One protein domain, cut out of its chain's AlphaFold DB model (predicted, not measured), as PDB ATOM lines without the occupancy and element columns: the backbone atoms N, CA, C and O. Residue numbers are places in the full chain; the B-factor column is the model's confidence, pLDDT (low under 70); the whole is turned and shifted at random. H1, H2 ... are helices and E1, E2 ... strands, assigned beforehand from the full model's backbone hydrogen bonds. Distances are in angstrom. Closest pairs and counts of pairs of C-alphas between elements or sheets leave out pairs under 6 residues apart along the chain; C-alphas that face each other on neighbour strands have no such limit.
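Overview. This is residues 3 to 127 of the 130 residues of an uncharacterized protein of Actinobacteria bacterium (UniProt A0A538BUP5). Picture a long arm with a compact head: one very long helix, H1, whose first part, residues 3 to 27, sticks out free, and a curled, twisted sheet of five strands, on which the other end of H1, residues 31 to 46, packs mostly at E4 and E5. A short helix, H2, packs on the sheet near its other edge, by E1 and E2. The printed part has 125 residues, with H1 E1 E2 E3 E4 E5 H2 along the chain; the sheet's order is E1 - E2 - E3 - E4 - E5, antiparallel throughout, and the class is mixed, helices and strands. It is only just loose, close to extended, with a radius of gyration of the C-alphas of 20.2 A, and it spans 73 by 32 by 20 A, the free arm making the length.

Arrangement. Start with H1, residues 3 to 46, then read on through E1, 54 to 60, E2, 63 to 70, E3, 73 to 81, E4, 87 to 92, and E5, 99 to 102, to H2, 116 to 125. The strands form a meander, each the antiparallel neighbour of the one before, and each such pair is a hairpin. Between E1 and E2, find N 58 and O 65 at 2.9 A; between E2 and E3, N 68 and O 77 at 2.8 A. Between E3 and E4, look at N 80 and O 89, 2.8 A; between E4 and E5, N 90 and O 101, 2.8 A. These four pairs are within hydrogen-bond range. The arrangement is two layers, with H1 and H2 on one face of the sheet. The closest C-alphas of H1 and E5 are those of Glu 35 and Ala 101, 4.9 A apart; those of H1 and E4 are Ile 39 and Ala 90, 5.1 A. H2 has a height over the sheet of 9.4 A, and its closest C-alpha pair with E1 is Leu 123 and Phe 57, 6.6 A. H1 and H2 are apart. In H1 and H2 every O i to N i+4 pair is within hydrogen-bond range.

Along the chain. Find C-alpha 3 at (163.177, 219.866, 335.852); from there H1 runs 64.5 A to C-alpha 46 at (222.898, 196.599, 328.843). E1 measures 18.0 A, E2 22.7 A, E3 21.4 A, E4 13.9 A and E5 10.0 A. H2 runs 14.2 A and ends at C-alpha 125, (233.869, 206.708, 338.175).

Size, cuts and confidence. The two C-alphas farthest apart are those of Arg 3 and Pro 52, 73.5 A. Without residues 3 to 27, the body spans 36 by 32 by 22 A. The printed part has no cut. The link from E5 to H2, residues 103 to 115, is long. The mean pLDDT of the printed part is 97.1, and residue 3 alone is under 70.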
ATOM      1  N   ARG A   3     162.392 220.572 334.820       65.25
ATOM      2  CA  ARG A   3     163.177 219.866 335.852       65.25
ATOM      3  C   ARG A   3     163.637 218.441 335.476       65.25
ATOM      4  O   ARG A   3     164.802 218.152 335.728       65.25
ATOM      5  N   PRO A   4     162.811 217.566 334.866       75.00
ATOM      6  CA  PRO A   4     163.256 216.207 334.548       75.00
ATOM      7  C   PRO A   4     164.331 216.178 333.453       75.00
ATOM      8  O   PRO A   4     165.265 215.390 333.539       75.00
ATOM      9  N   VAL A   5     164.262 217.084 332.471       83.69
ATOM     10  CA  VAL A   5     165.251 217.163 331.380       83.69
ATOM     11  C   VAL A   5     166.633 217.561 331.906       83.69
ATOM     12  O   VAL A   5     167.632 216.956 331.528       83.69
ATOM     13  N   ALA A   6     166.694 218.532 332.823       85.31
ATOM     14  CA  ALA A   6     167.956 218.961 333.427       85.31
ATOM     15  C   ALA A   6     168.623 217.840 334.243       85.31
ATOM     16  O   ALA A   6     169.833 217.648 334.149       85.31
ATOM     17  N   LEU A   7     167.836 217.067 335.000       90.19
ATOM     18  CA  LEU A   7     168.347 215.944 335.790       90.19
ATOM     19  C   LEU A   7     168.917 214.826 334.907       90.19
ATOM     20  O   LEU A   7     169.995 214.314 335.201       90.19
ATOM     21  N   VAL A   8     168.240 214.489 333.806       92.06
ATOM     22  CA  VAL A   8     168.726 213.484 332.847       92.06
ATOM     23  C   VAL A   8     170.030 213.935 332.188       92.06
ATOM     24  O   VAL A   8     170.970 213.148 332.101       92.06
ATOM     25  N   ALA A   9     170.125 215.202 331.774       92.88
ATOM     26  CA  ALA A   9     171.343 215.740 331.168       92.88
ATOM     27  C   ALA A   9     172.538 215.700 332.137       92.88
ATOM     28  O   ALA A   9     173.633 215.293 331.753       92.88
ATOM     29  N   VAL A  10     172.321 216.062 333.406       95.75
ATOM     30  CA  VAL A  10     173.362 215.993 334.444       95.75
ATOM     31  C   VAL A  10     173.788 214.547 334.695       95.75
ATOM     32  O   VAL A  10     174.984 214.264 334.724       95.75
ATOM     33  N   ALA A  11     172.840 213.615 334.824       95.94
ATOM     34  CA  ALA A  11     173.154 212.202 335.026       95.94
ATOM     35  C   ALA A  11     173.957 211.616 333.851       95.94
ATOM     36  O   ALA A  11     174.951 210.924 334.068       95.94
ATOM     37  N   ALA A  12     173.577 211.945 332.613       96.56
ATOM     38  CA  ALA A  12     174.305 211.531 331.418       96.56
ATOM     39  C   ALA A  12     175.729 212.111 331.382       96.56
ATOM     40  O   ALA A  12     176.677 211.388 331.077       96.56
ATOM     41  N   ALA A  13     175.898 213.385 331.747       97.44
ATOM     42  CA  ALA A  13     177.214 214.016 331.824       97.44
ATOM     43  C   ALA A  13     178.107 213.354 332.887       97.44
ATOM     44  O   ALA A  13     179.270 213.062 332.615       97.44
ATOM     45  N   ILE A  14     177.563 213.055 334.071       98.12
ATOM     46  CA  ILE A  14     178.291 212.348 335.135       98.12
ATOM     47  C   ILE A  14     178.703 210.948 334.668       98.12
ATOM     48  O   ILE A  14     179.853 210.555 334.864       98.12
ATOM     49  N   LEU A  15     177.796 210.212 334.021       98.00
ATOM     50  CA  LEU A  15     178.091 208.883 333.491       98.00
ATOM     51  C   LEU A  15     179.211 208.931 332.444       98.00
ATOM     52  O   LEU A  15     180.142 208.130 332.503       98.00
ATOM     53  N   LEU A  16     179.156 209.895 331.523       98.19
ATOM     54  CA  LEU A  16     180.190 210.083 330.510       98.19
ATOM     55  C   LEU A  16     181.551 210.398 331.146       98.19
ATOM     56  O   LEU A  16     182.552 209.784 330.783       98.19
ATOM     57  N   LEU A  17     181.592 211.303 332.127       98.19
ATOM     58  CA  LEU A  17     182.823 211.628 332.853       98.19
ATOM     59  C   LEU A  17     183.391 210.405 333.582       98.19
ATOM     60  O   LEU A  17     184.595 210.160 333.518       98.19
ATOM     61  N   ALA A  18     182.541 209.604 334.229       97.62
ATOM     62  CA  ALA A  18     182.967 208.376 334.892       97.62
ATOM     63  C   ALA A  18     183.578 207.371 333.899       97.62
ATOM     64  O   ALA A  18     184.639 206.806 334.173       97.62
ATOM     65  N   LEU A  19     182.960 207.196 332.724       98.06
ATOM     66  CA  LEU A  19     183.492 206.343 331.659       98.06
ATOM     67  C   LEU A  19     184.856 206.837 331.167       98.06
ATOM     68  O   LEU A  19     185.790 206.042 331.071       98.06
ATOM     69  N   LEU A  20     185.010 208.143 330.930       98.06
ATOM     70  CA  LEU A  20     186.286 208.731 330.511       98.06
ATOM     71  C   LEU A  20     187.391 208.526 331.554       98.06
ATOM     72  O   LEU A  20     188.521 208.202 331.193       98.06
ATOM     73  N   VAL A  21     187.078 208.642 332.849       97.75
ATOM     74  CA  VAL A  21     188.042 208.361 333.929       97.75
ATOM     75  C   VAL A  21     188.491 206.899 333.907       97.75
ATOM     76  O   VAL A  21     189.681 206.620 334.071       97.75
ATOM     77  N   VAL A  22     187.568 205.956 333.698       97.44
ATOM     78  CA  VAL A  22     187.899 204.524 333.612       97.44
ATOM     79  C   VAL A  22     188.779 204.238 332.393       97.44
ATOM     80  O   VAL A  22     189.805 203.572 332.540       97.44
ATOM     81  N   VAL A  23     188.429 204.784 331.224       97.88
ATOM     82  CA  VAL A  23     189.222 204.643 329.991       97.88
ATOM     83  C   VAL A  23     190.621 205.223 330.185       97.88
ATOM     84  O   VAL A  23     191.603 204.515 329.972       97.88
ATOM     85  N   GLY A  24     190.737 206.446 330.709       96.50
ATOM     86  CA  GLY A  24     192.036 207.078 330.948       96.50
ATOM     87  C   GLY A  24     192.917 206.295 331.929       96.50
ATOM     88  O   GLY A  24     194.120 206.147 331.714       96.50
ATOM     89  N   ARG A  25     192.335 205.713 332.988       96.00
ATOM     90  CA  ARG A  25     193.070 204.828 333.915       96.00
ATOM     91  C   ARG A  25     193.546 203.546 333.235       96.00
ATOM     92  O   ARG A  25     194.664 203.089 333.501       96.00
ATOM     93  N   HIS A  26     192.714 202.964 332.374       97.12
ATOM     94  CA  HIS A  26     193.073 201.774 331.613       97.12
ATOM     95  C   HIS A  26     194.219 202.063 330.638       97.12
ATOM     96  O   HIS A  26     195.224 201.351 330.649       97.12
ATOM     97  N   GLU A  27     194.115 203.138 329.858       97.12
ATOM     98  CA  GLU A  27     195.148 203.569 328.916       97.12
ATOM     99  C   GLU A  27     196.467 203.876 329.624       97.12
ATOM    100  O   GLU A  27     197.499 203.337 329.225       97.12
ATOM    101  N   ARG A  28     196.439 204.626 330.736       95.75
ATOM    102  CA  ARG A  28     197.631 204.895 331.565       95.75
ATOM    103  C   ARG A  28     198.313 203.604 332.008       95.75
ATOM    104  O   ARG A  28     199.529 203.472 331.902       95.75
ATOM    105  N   THR A  29     197.538 202.630 332.481       96.19
ATOM    106  CA  THR A  29     198.073 201.342 332.943       96.19
ATOM    107  C   THR A  29     198.671 200.539 331.786       96.19
ATOM    108  O   THR A  29     199.753 199.963 331.915       96.19
ATOM    109  N   THR A  30     197.984 200.492 330.645       97.75
ATOM    110  CA  THR A  30     198.439 199.772 329.452       97.75
ATOM    111  C   THR A  30     199.698 200.401 328.862       97.75
ATOM    112  O   THR A  30     200.647 199.676 328.554       97.75
ATOM    113  N   HIS A  31     199.740 201.731 328.787       97.62
ATOM    114  CA  HIS A  31     200.914 202.495 328.389       97.62
ATOM    115  C   HIS A  31     202.082 202.212 329.337       97.62
ATOM    116  O   HIS A  31     203.103 201.696 328.894       97.62
ATOM    117  N   ALA A  32     201.894 202.360 330.653       98.19
ATOM    118  CA  ALA A  32     202.950 202.091 331.625       98.19
ATOM    119  C   ALA A  32     203.507 200.661 331.535       98.19
ATOM    120  O   ALA A  32     204.712 200.437 331.670       98.19
ATOM    121  N   ARG A  33     202.657 199.661 331.266       98.44
ATOM    122  CA  ARG A  33     203.104 198.280 331.017       98.44
ATOM    123  C   ARG A  33     203.942 198.169 329.742       98.44
ATOM    124  O   ARG A  33     204.896 197.394 329.722       98.44
ATOM    125  N   ALA A  34     203.586 198.882 328.675       98.50
ATOM    126  CA  ALA A  34     204.363 198.904 327.437       98.50
ATOM    127  C   ALA A  34     205.741 199.546 327.646       98.50
ATOM    128  O   ALA A  34     206.746 198.935 327.273       98.50
ATOM    129  N   GLU A  35     205.785 200.684 328.333       98.69
ATOM    130  CA  GLU A  35     207.020 201.396 328.670       98.69
ATOM    131  C   GLU A  35     207.941 200.535 329.541       98.69
ATOM    132  O   GLU A  35     209.098 200.298 329.193       98.69
ATOM    133  N   ASN A  36     207.407 199.918 330.598       98.81
ATOM    134  CA  ASN A  36     208.162 198.980 331.433       98.81
ATOM    135  C   ASN A  36     208.738 197.795 330.637       98.81
ATOM    136  O   ASN A  36     209.873 197.382 330.880       98.81
ATOM    137  N   ARG A  37     208.003 197.247 329.656       98.75
ATOM    138  CA  ARG A  37     208.540 196.192 328.773       98.75
ATOM    139  C   ARG A  37     209.700 196.703 327.916       98.75
ATOM    140  O   ARG A  37     210.652 195.951 327.685       98.75
ATOM    141  N   GLY A  38     209.619 197.944 327.438       98.69
ATOM    142  CA  GLY A  38     210.697 198.620 326.717       98.69
ATOM    143  C   GLY A  38     211.932 198.812 327.595       98.69
ATOM    144  O   GLY A  38     213.014 198.339 327.243       98.69
ATOM    145  N   ILE A  39     211.744 199.382 328.785       98.88
ATOM    146  CA  ILE A  39     212.794 199.593 329.787       98.88
ATOM    147  C   ILE A  39     213.469 198.272 330.158       98.88
ATOM    148  O   ILE A  39     214.691 198.147 330.061       98.88
ATOM    149  N   ALA A  40     212.690 197.237 330.482       98.81
ATOM    150  CA  ALA A  40     213.220 195.919 330.814       98.81
ATOM    151  C   ALA A  40     214.025 195.306 329.657       98.81
ATOM    152  O   ALA A  40     215.031 194.633 329.881       98.81
ATOM    153  N   ARG A  41     213.614 195.537 328.402       98.69
ATOM    154  CA  ARG A  41     214.360 195.079 327.223       98.69
ATOM    155  C   ARG A  41     215.719 195.765 327.122       98.69
ATOM    156  O   ARG A  41     216.715 195.065 326.960       98.69
ATOM    157  N   VAL A  42     215.778 197.091 327.239       98.62
ATOM    158  CA  VAL A  42     217.049 197.836 327.195       98.62
ATOM    159  C   VAL A  42     217.938 197.460 328.381       98.62
ATOM    160  O   VAL A  42     219.114 197.167 328.187       98.62
ATOM    161  N   ARG A  43     217.373 197.342 329.590       98.56
ATOM    162  CA  ARG A  43     218.096 196.901 330.791       98.56
ATOM    163  C   ARG A  43     218.753 195.531 330.609       98.56
ATOM    164  O   ARG A  43     219.891 195.356 331.043       98.56
ATOM    165  N   ARG A  44     218.074 194.576 329.958       98.44
ATOM    166  CA  ARG A  44     218.660 193.267 329.606       98.44
ATOM    167  C   ARG A  44     219.784 193.388 328.579       98.44
ATOM    168  O   ARG A  44     220.786 192.700 328.705       98.44
ATOM    169  N   LEU A  45     219.628 194.257 327.581       98.25
ATOM    170  CA  LEU A  45     220.644 194.487 326.547       98.25
ATOM    171  C   LEU A  45     221.912 195.144 327.095       98.25
ATOM    172  O   LEU A  45     222.992 194.891 326.563       98.25
ATOM    173  N   VAL A  46     221.777 195.986 328.122       98.38
ATOM    174  CA  VAL A  46     222.898 196.599 328.843       98.38
ATOM    175  C   VAL A  46     223.721 195.545 329.590       98.38
ATOM    176  O   VAL A  46     224.944 195.579 329.490       98.38
ATOM    177  N   GLY A  47     223.071 194.587 330.262       97.56
ATOM    178  CA  GLY A  47     223.753 193.624 331.138       97.56
ATOM    179  C   GLY A  47     224.104 194.248 332.497       97.56
ATOM    180  O   GLY A  47     223.346 195.093 332.973       97.56
ATOM    181  N   PRO A  48     225.190 193.842 333.173       98.19
ATOM    182  CA  PRO A  48     225.669 194.526 334.379       98.19
ATOM    183  C   PRO A  48     225.851 196.038 334.147       98.19
ATOM    184  O   PRO A  48     226.285 196.449 333.067       98.19
ATOM    185  N   LEU A  49     225.501 196.874 335.133       98.56
ATOM    186  CA  LEU A  49     225.590 198.336 334.978       98.56
ATOM    187  C   LEU A  49     227.038 198.815 334.815       98.56
ATOM    188  O   LEU A  49     227.301 199.793 334.123       98.56
ATOM    189  N   ASP A  50     227.982 198.095 335.405       98.44
ATOM    190  CA  ASP A  50     229.417 198.343 335.323       98.44
ATOM    191  C   ASP A  50     230.095 197.642 334.134       98.44
ATOM    192  O   ASP A  50     231.324 197.547 334.094       98.44
ATOM    193  N   SER A  51     229.316 197.158 333.156       97.44
ATOM    194  CA  SER A  51     229.864 196.456 331.995       97.44
ATOM    195  C   SER A  51     230.947 197.283 331.278       97.44
ATOM    196  O   SER A  51     230.865 198.513 331.246       97.44
ATOM    197  N   PRO A  52     231.895 196.641 330.565       97.69
ATOM    198  CA  PRO A  52     232.913 197.342 329.764       97.69
ATOM    199  C   PRO A  52     232.347 198.269 328.676       97.69
ATOM    200  O   PRO A  52     233.079 199.029 328.042       97.69
ATOM    201  N   SER A  53     231.042 198.174 328.416       98.31
ATOM    202  CA  SER A  53     230.345 199.029 327.469       98.31
ATOM    203  C   SER A  53     229.865 200.353 328.059       98.31
ATOM    204  O   SER A  53     229.459 201.211 327.282       98.31
ATOM    205  N   LEU A  54     229.897 200.534 329.383       98.62
ATOM    206  CA  LEU A  54     229.620 201.821 330.015       98.62
ATOM    207  C   LEU A  54     230.654 202.847 329.531       98.62
ATOM    208  O   LEU A  54     231.856 202.616 329.650       98.62
ATOM    209  N   ASP A  55     230.186 203.953 328.956       98.31
ATOM    210  CA  ASP A  55     231.052 204.892 328.232       98.31
ATOM    211  C   ASP A  55     230.907 206.341 328.705       98.31
ATOM    212  O   ASP A  55     231.899 207.064 328.764       98.31
ATOM    213  N   ALA A  56     229.691 206.771 329.044       98.25
ATOM    214  CA  ALA A  56     229.410 208.151 329.426       98.25
ATOM    215  C   ALA A  56     228.212 208.240 330.381       98.25
ATOM    216  O   ALA A  56     227.528 207.249 330.652       98.25
ATOM    217  N   PHE A  57     227.944 209.446 330.876       98.31
ATOM    218  CA  PHE A  57     226.770 209.753 331.685       98.31
ATOM    219  C   PHE A  57     226.114 211.063 331.240       98.31
ATOM    220  O   PHE A  57     226.714 211.867 330.526       98.31
ATOM    221  N   ARG A  58     224.871 211.277 331.674       97.81
ATOM    222  CA  ARG A  58     224.149 212.547 331.546       97.81
ATOM    223  C   ARG A  58     223.352 212.804 332.819       97.81
ATOM    224  O   ARG A  58     222.651 211.915 333.293       97.81
ATOM    225  N   LEU A  59     223.455 214.011 333.363       97.44
ATOM    226  CA  LEU A  59     222.693 214.430 334.537       97.44
ATOM    227  C   LEU A  59     221.518 215.302 334.099       97.44
ATOM    228  O   LEU A  59     221.670 216.206 333.281       97.44
ATOM    229  N   LEU A  60     220.346 215.007 334.645       96.06
ATOM    230  CA  LEU A  60     219.127 215.796 334.526       96.06
ATOM    231  C   LEU A  60     218.673 216.177 335.944       96.06
ATOM    232  O   LEU A  60     219.019 215.463 336.886       96.06
ATOM    233  N   PRO A  61     217.852 217.229 336.126       95.19
ATOM    234  CA  PRO A  61     217.451 217.685 337.462       95.19
ATOM    235  C   PRO A  61     216.853 216.600 338.374       95.19
ATOM    236  O   PRO A  61     216.998 216.673 339.587       95.19
ATOM    237  N   GLN A  62     216.187 215.595 337.798       96.50
ATOM    238  CA  GLN A  62     215.514 214.520 338.540       96.50
ATOM    239  C   GLN A  62     216.112 213.128 338.290       96.50
ATOM    240  O   GLN A  62     215.732 212.174 338.969       96.50
ATOM    241  N   PHE A  63     217.017 212.988 337.316       97.75
ATOM    242  CA  PHE A  63     217.450 211.682 336.815       97.75
ATOM    243  C   PHE A  63     218.942 211.658 336.507       97.75
ATOM    244  O   PHE A  63     219.511 212.622 335.995       97.75
ATOM    245  N   SER A  64     219.564 210.509 336.735       98.38
ATOM    246  CA  SER A  64     220.936 210.242 336.312       98.38
ATOM    247  C   SER A  64     220.942 209.174 335.236       98.38
ATOM    248  O   SER A  64     220.417 208.083 335.446       98.38
ATOM    249  N   CYS A  65     221.533 209.479 334.088       98.62
ATOM    250  CA  CYS A  65     221.553 208.594 332.936       98.62
ATOM    251  C   CYS A  65     222.945 208.001 332.721       98.62
ATOM    252  O   CYS A  65     223.937 208.727 332.682       98.62
ATOM    253  N   LEU A  66     223.002 206.684 332.537       98.75
ATOM    254  CA  LEU A  66     224.193 205.935 332.141       98.75
ATOM    255  C   LEU A  66     224.093 205.589 330.653       98.75
ATOM    256  O   LEU A  66     223.059 205.082 330.208       98.75
ATOM    257  N   LEU A  67     225.156 205.852 329.892       98.75
ATOM    258  CA  LEU A  67     225.218 205.632 328.449       98.75
ATOM    259  C   LEU A  67     226.217 204.525 328.124       98.75
ATOM    260  O   LEU A  67     227.350 204.512 328.613       98.75
ATOM    261  N   TYR A  68     225.789 203.608 327.261       98.69
ATOM    262  CA  TYR A  68     226.534 202.414 326.903       98.69
ATOM    263  C   TYR A  68     226.785 202.366 325.401       98.69
ATOM    264  O   TYR A  68     225.860 202.495 324.590       98.69
ATOM    265  N   LYS A  69     228.033 202.098 325.022       98.38
ATOM    266  CA  LYS A  69     228.443 201.975 323.624       98.38
ATOM    267  C   LYS A  69     228.144 200.600 323.036       98.38
ATOM    268  O   LYS A  69     228.139 199.586 323.736       98.38
ATOM    269  N   ARG A  70     227.946 200.538 321.720       97.88
ATOM    270  CA  ARG A  70     227.953 199.298 320.926       97.88
ATOM    271  C   ARG A  70     228.647 199.579 319.596       97.88
ATOM    272  O   ARG A  70     228.178 200.413 318.824       97.88
ATOM    273  N   GLY A  71     229.755 198.886 319.331       95.81
ATOM    274  CA  GLY A  71     230.598 199.177 318.169       95.81
ATOM    275  C   GLY A  71     231.044 200.643 318.163       95.81
ATOM    276  O   GLY A  71     231.481 201.157 319.190       95.81
ATOM    277  N   ALA A  72     230.875 201.321 317.027       95.56
ATOM    278  CA  ALA A  72     231.218 202.736 316.866       95.56
ATOM    279  C   ALA A  72     230.214 203.713 317.516       95.56
ATOM    280  O   ALA A  72     230.520 204.893 317.678       95.56
ATOM    281  N   ASN A  73     229.015 203.255 317.898       96.56
ATOM    282  CA  ASN A  73     228.014 204.127 318.509       96.56
ATOM    283  C   ASN A  73     228.238 204.222 320.025       96.56
ATOM    284  O   ASN A  73     227.909 203.290 320.764       96.56
ATOM    285  N   ARG A  74     228.762 205.364 320.486       96.38
ATOM    286  CA  ARG A  74     229.046 205.643 321.908       96.38
ATOM    287  C   ARG A  74     227.797 205.794 322.783       96.38
ATOM    288  O   ARG A  74     227.874 205.606 323.990       96.38
ATOM    289  N   PHE A  75     226.642 206.059 322.176       96.62
ATOM    290  CA  PHE A  75     225.371 206.323 322.861       96.62
ATOM    291  C   PHE A  75     224.296 205.292 322.491       96.62
ATOM    292  O   PHE A  75     223.102 205.600 322.430       96.62
ATOM    293  N   ALA A  76     224.734 204.068 322.187       98.31
ATOM    294  CA  ALA A  76     223.894 203.013 321.641       98.31
ATOM    295  C   ALA A  76     222.740 202.621 322.567       98.31
ATOM    296  O   ALA A  76     221.641 202.380 322.073       98.31
ATOM    297  N   LEU A  77     222.980 202.551 323.877       98.75
ATOM    298  CA  LEU A  77     221.952 202.296 324.884       98.75
ATOM    299  C   LEU A  77     222.050 203.335 325.999       98.75
ATOM    300  O   LEU A  77     223.140 203.803 326.320       98.75
ATOM    301  N   GLU A  78     220.926 203.659 326.618       98.81
ATOM    302  CA  GLU A  78     220.862 204.585 327.747       98.81
ATOM    303  C   GLU A  78     219.843 204.101 328.775       98.81
ATOM    304  O   GLU A  78     218.793 203.582 328.394       98.81
ATOM    305  N   LEU A  79     220.165 204.271 330.058       98.81
ATOM    306  CA  LEU A  79     219.267 204.037 331.189       98.81
ATOM    307  C   LEU A  79     219.300 205.261 332.102       98.81
ATOM    308  O   LEU A  79     220.365 205.582 332.624       98.81
ATOM    309  N   CYS A  80     218.158 205.905 332.320       98.81
ATOM    310  CA  CYS A  80     218.001 206.999 333.272       98.81
ATOM    311  C   CYS A  80     217.303 206.514 334.536       98.81
ATOM    312  O   CYS A  80     216.284 205.824 334.475       98.81
ATOM    313  N   VAL A  81     217.869 206.888 335.677       98.75
ATOM    314  CA  VAL A  81     217.498 206.377 336.992       98.75
ATOM    315  C   VAL A  81     217.152 207.539 337.914       98.75
ATOM    316  O   VAL A  81     217.905 208.515 337.980       98.75
ATOM    317  N   ASP A  82     216.029 207.441 338.620       98.50
ATOM    318  CA  ASP A  82     215.637 208.425 339.633       98.50
ATOM    319  C   ASP A  82     216.421 208.255 340.951       98.50
ATOM    320  O   ASP A  82     217.316 207.409 341.080       98.50
ATOM    321  N   ALA A  83     216.106 209.091 341.939       97.88
ATOM    322  CA  ALA A  83     216.741 209.056 343.256       97.88
ATOM    323  C   ALA A  83     216.438 207.769 344.049       97.88
ATOM    324  O   ALA A  83     217.181 207.422 344.961       97.88
ATOM    325  N   GLN A  84     215.371 207.045 343.701       98.44
ATOM    326  CA  GLN A  84     214.963 205.797 344.346       98.44
ATOM    327  C   GLN A  84     215.511 204.556 343.628       98.44
ATOM    328  O   GLN A  84     215.181 203.435 344.007       98.44
ATOM    329  N   GLY A  85     216.334 204.733 342.590       98.44
ATOM    330  CA  GLY A  85     216.885 203.620 341.819       98.44
ATOM    331  C   GLY A  85     215.929 203.075 340.755       98.44
ATOM    332  O   GLY A  85     216.232 202.061 340.127       98.44
ATOM    333  N   ARG A  86     214.782 203.714 340.504       98.81
ATOM    334  CA  ARG A  86     213.866 203.287 339.438       98.81
ATOM    335  C   ARG A  86     214.411 203.711 338.088       98.81
ATOM    336  O   ARG A  86     214.769 204.868 337.892       98.81
ATOM    337  N   VAL A  87     214.434 202.784 337.138       98.75
ATOM    338  CA  VAL A  87     214.764 203.089 335.746       98.75
ATOM    339  C   VAL A  87     213.526 203.698 335.095       98.75
ATOM    340  O   VAL A  87     212.569 202.988 334.794       98.75
ATOM    341  N   VAL A  88     213.542 205.016 334.909       98.69
ATOM    342  CA  VAL A  88     212.393 205.800 334.426       98.69
ATOM    343  C   VAL A  88     212.426 206.049 332.927       98.69
ATOM    344  O   VAL A  88     211.400 206.351 332.339       98.69
ATOM    345  N   GLU A  89     213.588 205.942 332.291       98.81
ATOM    346  CA  GLU A  89     213.715 206.084 330.844       98.81
ATOM    347  C   GLU A  89     214.816 205.157 330.347       98.81
ATOM    348  O   GLU A  89     215.849 204.973 330.996       98.81
ATOM    349  N   ALA A  90     214.585 204.555 329.190       98.81
ATOM    350  CA  ALA A  90     215.564 203.739 328.513       98.81
ATOM    351  C   ALA A  90     215.505 203.974 327.007       98.81
ATOM    352  O   ALA A  90     214.425 204.046 326.419       98.81
ATOM    353  N   ILE A  91     216.670 204.068 326.370       98.75
ATOM    354  CA  ILE A  91     216.761 204.394 324.945       98.75
ATOM    355  C   ILE A  91     217.663 203.381 324.247       98.75
ATOM    356  O   ILE A  91     218.784 203.140 324.685       98.75
ATOM    357  N   ASP A  92     217.183 202.801 323.145       98.69
ATOM    358  CA  ASP A  92     217.967 201.971 322.225       98.69
ATOM    359  C   ASP A  92     218.146 202.706 320.891       98.69
ATOM    360  O   ASP A  92     217.194 202.888 320.127       98.69
ATOM    361  N   ARG A  93     219.382 203.132 320.612       98.31
ATOM    362  CA  ARG A  93     219.793 203.881 319.413       98.31
ATOM    363  C   ARG A  93     220.561 203.026 318.406       98.31
ATOM    364  O   ARG A  93     221.269 203.560 317.559       98.31
ATOM    365  N   ARG A  94     220.487 201.696 318.502       97.31
ATOM    366  CA  ARG A  94     221.216 200.798 317.585       97.31
ATOM    367  C   ARG A  94     220.545 200.663 316.217       97.31
ATOM    368  O   ARG A  94     221.193 200.245 315.265       97.31
ATOM    369  N   GLY A  95     219.247 200.962 316.128       94.62
ATOM    370  CA  GLY A  95     218.487 200.959 314.875       94.62
ATOM    371  C   GLY A  95     218.547 202.297 314.130       94.62
ATOM    372  O   GLY A  95     219.119 203.265 314.616       94.62
ATOM    373  N   ARG A  96     217.891 202.365 312.961       94.38
ATOM    374  CA  ARG A  96     217.774 203.604 312.162       94.38
ATOM    375  C   ARG A  96     217.011 204.723 312.878       94.38
ATOM    376  O   ARG A  96     217.281 205.891 312.634       94.38
ATOM    377  N   ALA A  97     216.065 204.356 313.739       96.50
ATOM    378  CA  ALA A  97     215.314 205.274 314.584       96.50
ATOM    379  C   ALA A  97     215.466 204.853 316.056       96.50
ATOM    380  O   ALA A  97     215.445 203.646 316.340       96.50
ATOM    381  N   PRO A  98     215.618 205.812 316.986       97.19
ATOM    382  CA  PRO A  98     215.725 205.515 318.405       97.19
ATOM    383  C   PRO A  98     214.409 204.937 318.928       97.19
ATOM    384  O   PRO A  98     213.329 205.451 318.644       97.19
ATOM    385  N   ARG A  99     214.501 203.866 319.717       98.31
ATOM    386  CA  ARG A  99     213.369 203.328 320.479       98.31
ATOM    387  C   ARG A  99     213.486 203.843 321.900       98.31
ATOM    388  O   ARG A  99     214.428 203.479 322.600       98.31
ATOM    389  N   ILE A 100     212.559 204.702 322.287       98.56
ATOM    390  CA  ILE A 100     212.514 205.325 323.608       98.56
ATOM    391  C   ILE A 100     211.391 204.649 324.379       98.56
ATOM    392  O   ILE A 100     210.305 204.470 323.833       98.56
ATOM    393  N   ALA A 101     211.680 204.254 325.614       98.69
ATOM    394  CA  ALA A 101     210.669 203.871 326.577       98.69
ATOM    395  C   ALA A 101     210.806 204.757 327.819       98.69
ATOM    396  O   ALA A 101     211.882 204.779 328.418       98.69
ATOM    397  N   SER A 102     209.763 205.500 328.178       98.44
ATOM    398  CA  SER A 102     209.798 206.553 329.198       98.44
ATOM    399  C   SER A 102     208.580 206.497 330.115       98.44
ATOM    400  O   SER A 102     207.449 206.332 329.679       98.44
ATOM    401  N   LEU A 103     208.844 206.664 331.406       98.50
ATOM    402  CA  LEU A 103     207.895 206.853 332.497       98.50
ATOM    403  C   LEU A 103     208.243 208.131 333.274       98.50
ATOM    404  O   LEU A 103     207.979 208.232 334.467       98.50
ATOM    405  N   ARG A 104     208.899 209.102 332.632       97.12
ATOM    406  CA  ARG A 104     209.365 210.333 333.292       97.12
ATOM    407  C   ARG A 104     208.217 211.190 333.818       97.12
ATOM    408  O   ARG A 104     208.402 211.905 334.796       97.12
ATOM    409  N   GLU A 105     207.057 211.109 333.182       96.12
ATOM    410  CA  GLU A 105     205.827 211.814 333.544       96.12
ATOM    411  C   GLU A 105     205.206 211.247 334.824       96.12
ATOM    412  O   GLU A 105     204.538 211.966 335.565       96.12
ATOM    413  N   ASP A 106     205.433 209.958 335.088       96.75
ATOM    414  CA  ASP A 106     205.036 209.298 336.325       96.75
ATOM    415  C   ASP A 106     206.008 208.164 336.711       96.75
ATOM    416  O   ASP A 106     205.735 206.976 336.479       96.75
ATOM    417  N   PRO A 107     207.136 208.518 337.357       97.56
ATOM    418  CA  PRO A 107     208.161 207.563 337.771       97.56
ATOM    419  C   PRO A 107     207.654 206.464 338.706       97.56
ATOM    420  O   PRO A 107     208.264 205.399 338.789       97.56
ATOM    421  N   SER A 108     206.539 206.691 339.409       97.31
ATOM    422  CA  SER A 108     205.997 205.729 340.375       97.31
ATOM    423  C   SER A 108     205.523 204.425 339.722       97.31
ATOM    424  O   SER A 108     205.459 203.392 340.385       97.31
ATOM    425  N   HIS A 109     205.262 204.443 338.411       97.81
ATOM    426  CA  HIS A 109     204.893 203.263 337.633       97.81
ATOM    427  C   HIS A 109     206.095 202.442 337.137       97.81
ATOM    428  O   HIS A 109     205.897 201.385 336.527       97.81
ATOM    429  N   ALA A 110     207.332 202.896 337.353       98.44
ATOM    430  CA  ALA A 110     208.518 202.150 336.951       98.44
ATOM    431  C   ALA A 110     208.708 200.909 337.836       98.44
ATOM    432  O   ALA A 110     208.809 200.986 339.058       98.44
ATOM    433  N   THR A 111     208.771 199.746 337.190       98.62
ATOM    434  CA  THR A 111     208.919 198.432 337.843       98.62
ATOM    435  C   THR A 111     210.347 197.897 337.788       98.62
ATOM    436  O   THR A 111     210.701 196.992 338.539       98.62
ATOM    437  N   VAL A 112     211.181 198.447 336.902       98.69
ATOM    438  CA  VAL A 112     212.596 198.085 336.807       98.69
ATOM    439  C   VAL A 112     213.379 198.954 337.780       98.69
ATOM    440  O   VAL A 112     213.421 200.173 337.630       98.69
ATOM    441  N   VAL A 113     214.014 198.316 338.755       98.62
ATOM    442  CA  VAL A 113     214.809 198.975 339.795       98.62
ATOM    443  C   VAL A 113     216.259 198.508 339.691       98.62
ATOM    444  O   VAL A 113     216.534 197.362 339.330       98.62
ATOM    445  N   VAL A 114     217.186 199.413 339.977       98.50
ATOM    446  CA  VAL A 114     218.618 199.152 340.116       98.50
ATOM    447  C   VAL A 114     219.116 199.696 341.451       98.50
ATOM    448  O   VAL A 114     218.466 200.545 342.059       98.50
ATOM    449  N   ASP A 115     220.274 199.222 341.904       98.31
ATOM    450  CA  ASP A 115     220.902 199.772 343.100       98.31
ATOM    451  C   ASP A 115     221.362 201.215 342.835       98.31
ATOM    452  O   ASP A 115     222.237 201.475 342.004       98.31
ATOM    453  N   ARG A 116     220.755 202.169 343.548       97.88
ATOM    454  CA  ARG A 116     221.094 203.589 343.431       97.88
ATOM    455  C   ARG A 116     222.549 203.862 343.818       97.88
ATOM    456  O   ARG A 116     223.201 204.658 343.145       97.88
ATOM    457  N   ALA A 117     223.075 203.180 344.835       98.25
ATOM    458  CA  ALA A 117     224.453 203.370 345.275       98.25
ATOM    459  C   ALA A 117     225.451 202.921 344.197       98.25
ATOM    460  O   ALA A 117     226.491 203.557 344.000       98.25
ATOM    461  N   GLU A 118     225.118 201.862 343.453       98.50
ATOM    462  CA  GLU A 118     225.878 201.449 342.275       98.50
ATOM    463  C   GLU A 118     225.846 202.519 341.177       98.50
ATOM    464  O   GLU A 118     226.904 202.861 340.648       98.50
ATOM    465  N   VAL A 119     224.679 203.091 340.863       98.38
ATOM    466  CA  VAL A 119     224.590 204.185 339.881       98.38
ATOM    467  C   VAL A 119     225.483 205.351 340.300       98.38
ATOM    468  O   VAL A 119     226.309 205.795 339.505       98.38
ATOM    469  N   ASP A 120     225.403 205.796 341.553       98.06
ATOM    470  CA  ASP A 120     226.214 206.909 342.062       98.06
ATOM    471  C   ASP A 120     227.718 206.612 341.998       98.06
ATOM    472  O   ASP A 120     228.520 207.471 341.622       98.06
ATOM    473  N   ARG A 121     228.117 205.375 342.318       98.25
ATOM    474  CA  ARG A 121     229.504 204.912 342.167       98.25
ATOM    475  C   ARG A 121     229.967 205.015 340.714       98.25
ATOM    476  O   ARG A 121     231.084 205.465 340.465       98.25
ATOM    477  N   LEU A 122     229.133 204.599 339.762       98.44
ATOM    478  CA  LEU A 122     229.454 204.637 338.334       98.44
ATOM    479  C   LEU A 122     229.523 206.064 337.792       98.44
ATOM    480  O   LEU A 122     230.435 206.370 337.028       98.44
ATOM    481  N   LEU A 123     228.630 206.952 338.228       98.31
ATOM    482  CA  LEU A 123     228.687 208.373 337.878       98.31
ATOM    483  C   LEU A 123     230.005 209.001 338.342       98.31
ATOM    484  O   LEU A 123     230.700 209.617 337.536       98.31
ATOM    485  N   ARG A 124     230.406 208.772 339.600       98.00
ATOM    486  CA  ARG A 124     231.702 209.246 340.116       98.00
ATOM    487  C   ARG A 124     232.882 208.662 339.342       98.00
ATOM    488  O   ARG A 124     233.803 209.393 338.998       98.00
ATOM    489  N   LYS A 125     232.841 207.365 339.008       97.62
ATOM    490  CA  LYS A 125     233.869 206.708 338.175       97.62
ATOM    491  C   LYS A 125     234.014 207.374 336.802       97.62
ATOM    492  O   LYS A 125     235.115 207.414 336.265       97.62
ATOM    493  N   LEU A 126     232.919 207.885 336.242       97.88
ATOM    494  CA  LEU A 126     232.904 208.598 334.964       97.88
ATOM    495  C   LEU A 126     233.211 210.101 335.093       97.88
ATOM    496  O   LEU A 126     233.213 210.798 334.082       97.88
ATOM    497  N   GLY A 127     233.490 210.600 336.302       97.69
ATOM    498  CA  GLY A 127     233.869 211.993 336.544       97.69
ATOM    499  C   GLY A 127     232.708 212.935 336.864       97.69
ATOM    500  O   GLY A 127     232.872 214.146 336.752       97.69
TER     501      GLY A 127